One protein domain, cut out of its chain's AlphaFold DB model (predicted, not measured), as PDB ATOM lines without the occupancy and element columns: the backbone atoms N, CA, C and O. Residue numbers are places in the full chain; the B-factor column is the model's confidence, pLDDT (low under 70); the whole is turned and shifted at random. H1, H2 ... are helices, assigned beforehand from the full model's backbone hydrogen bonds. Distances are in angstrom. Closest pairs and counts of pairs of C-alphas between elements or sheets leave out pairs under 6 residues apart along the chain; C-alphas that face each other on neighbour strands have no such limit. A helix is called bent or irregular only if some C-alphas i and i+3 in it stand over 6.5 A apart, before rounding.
ATOM      1  N   GLY A  12      22.596 -14.432  12.726       81.00
ATOM      2  CA  GLY A  12      23.238 -15.729  12.450       81.00
ATOM      3  C   GLY A  12      24.756 -15.714  12.683       81.00
ATOM      4  O   GLY A  12      25.305 -16.609  13.324       81.00
ATOM      5  N   LYS A  13      25.434 -14.641  12.252       86.69
ATOM      6  CA  LYS A  13      26.884 -14.465  12.438       86.69
ATOM      7  C   LYS A  13      27.257 -14.346  13.916       86.69
ATOM      8  O   LYS A  13      28.245 -14.935  14.347       86.69
ATOM      9  N   ARG A  14      26.449 -13.619  14.697       90.94
ATOM     10  CA  ARG A  14      26.660 -13.457  16.140       90.94
ATOM     11  C   ARG A  14      26.601 -14.800  16.868       90.94
ATOM     12  O   ARG A  14      27.516 -15.108  17.621       90.94
ATOM     13  N   TYR A  15      25.571 -15.608  16.609       91.06
ATOM     14  CA  TYR A  15      25.441 -16.930  17.232       91.06
ATOM     15  C   TYR A  15      26.597 -17.862  16.859       91.06
ATOM     16  O   TYR A  15      27.151 -18.513  17.738       91.06
ATOM     17  N   VAL A  16      27.021 -17.867  15.589       91.88
ATOM     18  CA  VAL A  16      28.177 -18.664  15.141       91.88
ATOM     19  C   VAL A  16      29.462 -18.253  15.862       91.88
ATOM     20  O   VAL A  16      30.254 -19.114  16.237       91.88
ATOM     21  N   LEU A  17      29.687 -16.954  16.069       94.38
ATOM     22  CA  LEU A  17      30.868 -16.484  16.796       94.38
ATOM     23  C   LEU A  17      30.813 -16.842  18.279       94.38
ATOM     24  O   LEU A  17      31.823 -17.285  18.813       94.38
ATOM     25  N   ILE A  18      29.653 -16.710  18.927       94.50
ATOM     26  CA  ILE A  18      29.477 -17.139  20.323       94.50
ATOM     27  C   ILE A  18      29.801 -18.629  20.464       94.50
ATOM     28  O   ILE A  18      30.567 -18.998  21.349       94.50
ATOM     29  N   ASP A  19      29.263 -19.472  19.582       93.44
ATOM     30  CA  ASP A  19      29.491 -20.920  19.613       93.44
ATOM     31  C   ASP A  19      30.977 -21.269  19.428       93.44
ATOM     32  O   ASP A  19      31.553 -22.004  20.227       93.44
ATOM     33  N   ARG A  20      31.645 -20.643  18.449       93.38
ATOM     34  CA  ARG A  20      33.089 -20.828  18.223       93.38
ATOM     35  C   ARG A  20      33.943 -20.364  19.399       93.38
ATOM     36  O   ARG A  20      34.903 -21.041  19.756       93.38
ATOM     37  N   LEU A  21      33.619 -19.219  19.995       94.56
ATOM     38  CA  LEU A  21      34.350 -18.705  21.154       94.56
ATOM     39  C   LEU A  21      34.180 -19.633  22.361       94.56
ATOM     40  O   LEU A  21      35.178 -19.999  22.980       94.56
ATOM     41  N   LYS A  22      32.957 -20.111  22.618       93.88
ATOM     42  CA  LYS A  22      32.685 -21.122  23.650       93.88
ATOM     43  C   LYS A  22      33.439 -22.427  23.385       93.88
ATOM     44  O   LYS A  22      34.011 -22.986  24.317       93.88
ATOM     45  N   TYR A  23      33.506 -22.882  22.131       91.38
ATOM     46  CA  TYR A  23      34.303 -24.051  21.736       91.38
ATOM     47  C   TYR A  23      35.800 -23.871  22.042       91.38
ATOM     48  O   TYR A  23      36.462 -24.813  22.469       91.38
ATOM     49  N   TYR A  24      36.328 -22.653  21.905       89.50
ATOM     50  CA  TYR A  24      37.692 -22.309  22.317       89.50
ATOM     51  C   TYR A  24      37.860 -22.068  23.827       89.50
ATOM     52  O   TYR A  24      38.928 -21.641  24.262       89.50
ATOM     53  N   GLY A  25      36.834 -22.340  24.635       92.62
ATOM     54  CA  GLY A  25      36.854 -22.138  26.085       92.62
ATOM     55  C   GLY A  25      36.703 -20.677  26.512       92.62
ATOM     56  O   GLY A  25      36.800 -20.370  27.698       92.62
ATOM     57  N   TYR A  26      36.442 -19.769  25.570       92.50
ATOM     58  CA  TYR A  26      36.215 -18.364  25.858       92.50
ATOM     59  C   TYR A  26      34.734 -18.142  26.182       92.50
ATOM     60  O   TYR A  26      33.877 -18.191  25.299       92.50
ATOM     61  N   THR A  27      34.438 -17.943  27.465       94.06
ATOM     62  CA  THR A  27      33.064 -17.798  27.988       94.06
ATOM     63  C   THR A  27      32.797 -16.433  28.624       94.06
ATOM     64  O   THR A  27      31.641 -16.011  28.720       94.06
ATOM     65  N   GLU A  28      33.858 -15.718  28.995       96.12
ATOM     66  CA  GLU A  28      33.824 -14.422  29.663       96.12
ATOM     67  C   GLU A  28      35.068 -13.612  29.278       96.12
ATOM     68  O   GLU A  28      36.139 -14.173  29.025       96.12
ATOM     69  N   ASP A  29      34.915 -12.294  29.193       92.56
ATOM     70  CA  ASP A  29      36.014 -11.358  28.979       92.56
ATOM     71  C   ASP A  29      36.736 -10.995  30.290       92.56
ATOM     72  O   ASP A  29      36.180 -11.175  31.370       92.56
ATOM     73  N   PRO A  30      37.960 -10.439  30.229       90.06
ATOM     74  CA  PRO A  30      38.686  -9.988  31.420       90.06
ATOM     75  C   PRO A  30      37.944  -8.985  32.324       90.06
ATOM     76  O   PRO A  30      38.312  -8.846  33.489       90.06
ATOM     77  N   LEU A  31      36.941  -8.270  31.808       91.44
ATOM     78  CA  LEU A  31      36.088  -7.342  32.554       91.44
ATOM     79  C   LEU A  31      34.814  -8.001  33.119       91.44
ATOM     80  O   LEU A  31      33.999  -7.309  33.730       91.44
ATOM     81  N   GLY A  32      34.641  -9.315  32.951       93.06
ATOM     82  CA  GLY A  32      33.508 -10.076  33.483       93.06
ATOM     83  C   GLY A  32      32.275 -10.114  32.575       93.06
ATOM     84  O   GLY A  32      31.213 -10.569  32.997       93.06
ATOM     85  N   LYS A  33      32.366  -9.628  31.333       95.19
ATOM     86  CA  LYS A  33      31.267  -9.673  30.363       95.19
ATOM     87  C   LYS A  33      31.190 -11.056  29.740       95.19
ATOM     88  O   LYS A  33      32.150 -11.528  29.122       95.19
ATOM     89  N   ARG A  34      30.027 -11.705  29.822       96.69
ATOM     90  CA  ARG A  34      29.844 -13.021  29.200       96.69
ATOM     91  C   ARG A  34      29.916 -12.893  27.688       96.69
ATOM     92  O   ARG A  34      29.442 -11.917  27.104       96.69
ATOM     93  N   THR A  35      30.415 -13.926  27.016       94.69
ATOM     94  CA  THR A  35      30.467 -13.968  25.542       94.69
ATOM     95  C   THR A  35      29.087 -13.739  24.910       94.69
ATOM     96  O   THR A  35      28.961 -13.101  23.872       94.69
ATOM     97  N   GLU A  36      28.019 -14.186  25.570       94.25
ATOM     98  CA  GLU A  36      26.632 -13.992  25.126       94.25
ATOM     99  C   GLU A  36      26.114 -12.559  25.275       94.25
ATOM    100  O   GLU A  36      25.087 -12.227  24.686       94.25
ATOM    101  N   GLU A  37      26.807 -11.708  26.025       94.94
ATOM    102  CA  GLU A  37      26.478 -10.295  26.239       94.94
ATOM    103  C   GLU A  37      27.277  -9.379  25.303       94.94
ATOM    104  O   GLU A  37      27.003  -8.183  25.194       94.94
ATOM    105  N   MET A  38      28.260  -9.926  24.584       94.44
ATOM    106  CA  MET A  38      29.080  -9.178  23.637       94.44
ATOM    107  C   MET A  38      28.302  -8.775  22.383       94.44
ATOM    108  O   MET A  38      27.445  -9.503  21.857       94.44
ATOM    109  N   THR A  39      28.633  -7.591  21.877       94.50
ATOM    110  CA  THR A  39      28.198  -7.119  20.565       94.50
ATOM    111  C   THR A  39      28.933  -7.877  19.460       94.50
ATOM    112  O   THR A  39      29.978  -8.491  19.680       94.50
ATOM    113  N   LEU A  40      28.391  -7.848  18.240       93.50
ATOM    114  CA  LEU A  40      29.026  -8.509  17.096       93.50
ATOM    115  C   LEU A  40      30.484  -8.037  16.861       93.50
ATOM    116  O   LEU A  40      31.337  -8.909  16.719       93.50
ATOM    117  N   PRO A  41      30.814  -6.729  16.903       94.75
ATOM    118  CA  PRO A  41      32.201  -6.277  16.767       94.75
ATOM    119  C   PRO A  41      33.141  -6.812  17.857       94.75
ATOM    120  O   PRO A  41      34.268  -7.198  17.557       94.75
ATOM    121  N   GLU A  42      32.681  -6.886  19.110       95.06
ATOM    122  CA  GLU A  42      33.473  -7.438  20.221       95.06
ATOM    123  C   GLU A  42      33.778  -8.927  20.011       95.06
ATOM    124  O   GLU A  42      34.910  -9.372  20.214       95.06
ATOM    125  N   LEU A  43      32.784  -9.689  19.546       95.62
ATOM    126  CA  LEU A  43      32.937 -11.107  19.219       95.62
ATOM    127  C   LEU A  43      33.924 -11.316  18.063       95.62
ATOM    128  O   LEU A  43      34.772 -12.204  18.133       95.62
ATOM    129  N   GLU A  44      33.841 -10.492  17.016       95.12
ATOM    130  CA  GLU A  44      34.762 -10.549  15.876       95.12
ATOM    131  C   GLU A  44      36.203 -10.251  16.295       95.12
ATOM    132  O   GLU A  44      37.105 -11.026  15.974       95.12
ATOM    133  N   GLN A  45      36.423  -9.179  17.060       95.69
ATOM    134  CA  GLN A  45      37.760  -8.815  17.526       95.69
ATOM    135  C   GLN A  45      38.350  -9.887  18.449       95.69
ATOM    136  O   GLN A  45      39.527 -10.234  18.328       95.69
ATOM    137  N   THR A  46      37.536 -10.443  19.348       95.12
ATOM    138  CA  THR A  46      37.954 -11.531  20.241       95.12
ATOM    139  C   THR A  46      38.367 -12.763  19.445       95.12
ATOM    140  O   THR A  46      39.429 -13.332  19.696       95.12
ATOM    141  N   PHE A  47      37.570 -13.145  18.446       94.31
ATOM    142  CA  PHE A  47      37.872 -14.281  17.583       94.31
ATOM    143  C   PHE A  47      39.187 -14.079  16.814       94.31
ATOM    144  O   PHE A  47      40.040 -14.963  16.832       94.31
ATOM    145  N   ILE A  48      39.396 -12.900  16.217       94.06
ATOM    146  CA  ILE A  48      40.648 -12.552  15.521       94.06
ATOM    147  C   ILE A  48      41.849 -12.664  16.468       94.06
ATOM    148  O   ILE A  48      42.859 -13.276  16.122       94.06
ATOM    149  N   ASN A  49      41.734 -12.115  17.679       92.69
ATOM    150  CA  ASN A  49      42.810 -12.148  18.666       92.69
ATOM    151  C   ASN A  49      43.158 -13.584  19.092       92.69
ATOM    152  O   ASN A  49      44.334 -13.896  19.286       92.69
ATOM    153  N   LEU A  50      42.159 -14.456  19.251       90.69
ATOM    154  CA  LEU A  50      42.372 -15.863  19.604       90.69
ATOM    155  C   LEU A  50      43.024 -16.651  18.466       90.69
ATOM    156  O   LEU A  50      43.985 -17.380  18.714       90.69
ATOM    157  N   GLU A  51      42.555 -16.474  17.231       90.75
ATOM    158  CA  GLU A  51      43.163 -17.110  16.058       90.75
ATOM    159  C   GLU A  51      44.623 -16.672  15.887       90.75
ATOM    160  O   GLU A  51      45.495 -17.517  15.687       90.75
ATOM    161  N   TYR A  52      44.911 -15.378  16.065       90.94
ATOM    162  CA  TYR A  52      46.277 -14.860  16.011       90.94
ATOM    163  C   TYR A  52      47.173 -15.491  17.085       90.94
ATOM    164  O   TYR A  52      48.240 -16.009  16.764       90.94
ATOM    165  N   LYS A  53      46.721 -15.523  18.349       88.12
ATOM    166  CA  LYS A  53      47.466 -16.167  19.447       88.12
ATOM    167  C   LYS A  53      47.757 -17.639  19.159       88.12
ATOM    168  O   LYS A  53      48.844 -18.119  19.479       88.12
ATOM    169  N   ARG A  54      46.799 -18.354  18.564       85.75
ATOM    170  CA  ARG A  54      46.964 -19.760  18.183       85.75
ATOM    171  C   ARG A  54      48.016 -19.925  17.090       85.75
ATOM    172  O   ARG A  54      48.872 -20.794  17.215       85.75
ATOM    173  N   GLU A  55      47.988 -19.080  16.061       86.94
ATOM    174  CA  GLU A  55      48.992 -19.112  14.995       86.94
ATOM    175  C   GLU A  55      50.400 -18.822  15.536       86.94
ATOM    176  O   GLU A  55      51.355 -19.519  15.189       86.94
ATOM    177  N   THR A  56      50.545 -17.826  16.415       87.44
ATOM    178  CA  THR A  56      51.851 -17.478  16.989       87.44
ATOM    179  C   THR A  56      52.368 -18.537  17.957       87.44
ATOM    180  O   THR A  56      53.573 -18.751  18.010       87.44
ATOM    181  N   ALA A  57      51.482 -19.236  18.677       78.56
ATOM    182  CA  ALA A  57      51.858 -20.342  19.562       78.56
ATOM    183  C   ALA A  57      52.400 -21.569  18.808       78.56
ATOM    184  O   ALA A  57      53.091 -22.389  19.398       78.56
ATOM    185  N   TRP A  58      52.094 -21.713  17.514       63.31
ATOM    186  CA  TRP A  58      52.649 -22.777  16.666       63.31
ATOM    187  C   TRP A  58      53.964 -22.394  15.980       63.31
ATOM    188  O   TRP A  58      54.595 -23.244  15.357       63.31
ATOM    189  N   LYS A  59      54.369 -21.122  16.058       62.56
ATOM    190  CA  LYS A  59      55.604 -20.604  15.447       62.56
ATOM    191  C   LYS A  59      56.792 -20.548  16.422       62.56
ATOM    192  O   LYS A  59      57.881 -20.169  15.997       62.56
TER     193      LYS A  59
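AT A GLANCE: This is residues 12 to 59 of the 60 residues of an uncharacterized protein of Bacillus sp. SB49 (UniProt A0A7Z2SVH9). Two helices, H1 and the longer H2, lie side by side at a slant and run the same way, and a long loop, residues 24 to 39, leads from the end of H1 back to the beginning of H2. H1 packs on residues 40 to 47 of H2, while the far end of H2 and the tail after it, residues 52 to 59, stick out as an arm that adds to the length. The printed part has 48 residues with two named helices, in the order H1, H2, and no named strand; its class is all helix. It is compact, with a radius of gyration of the C-alphas of 10.7 A, and spans 33 by 25 by 18 A.

HOW THE PARTS SIT: H1, residues 12 to 23, touches H2, residues 40 to 57, with 9 pairs of C-alphas within 8 A. The closest C-alphas of the two are those of Arg 14 and Leu 40, 5.6 A apart. H2 touches H1 with residues 40 to 47 alone. The helices stand at a steep tilt of 39 degrees and run the same way, with their centres 12.4 A apart. In H1 and H2 every O i to N i+4 pair is within hydrogen-bond range.

IN THESE COORDINATES: H1 begins with C-alpha 12 at (23.238, -15.729, 12.450) and measures 16.7 A from first to last C-alpha. H2 begins with C-alpha 40 at (29.026, -8.509, 17.096) and ends with C-alpha 57 at (51.858, -20.342, 19.562), 25.8 A away. Neither helix is bent.

THE WHOLE: The two C-alphas farthest apart are those of Gly 12 and Lys 59, at 32.9 A. The printed part has no cut, and the link from H1 to H2, 16 residues, is long. Residues 52 to 59, of which 52 to 57 belong to H2, stand free; the body without them spans 25 by 19 by 15 A. The mean pLDDT of the printed part is 90.9, and residues 58 to 59 are under 70.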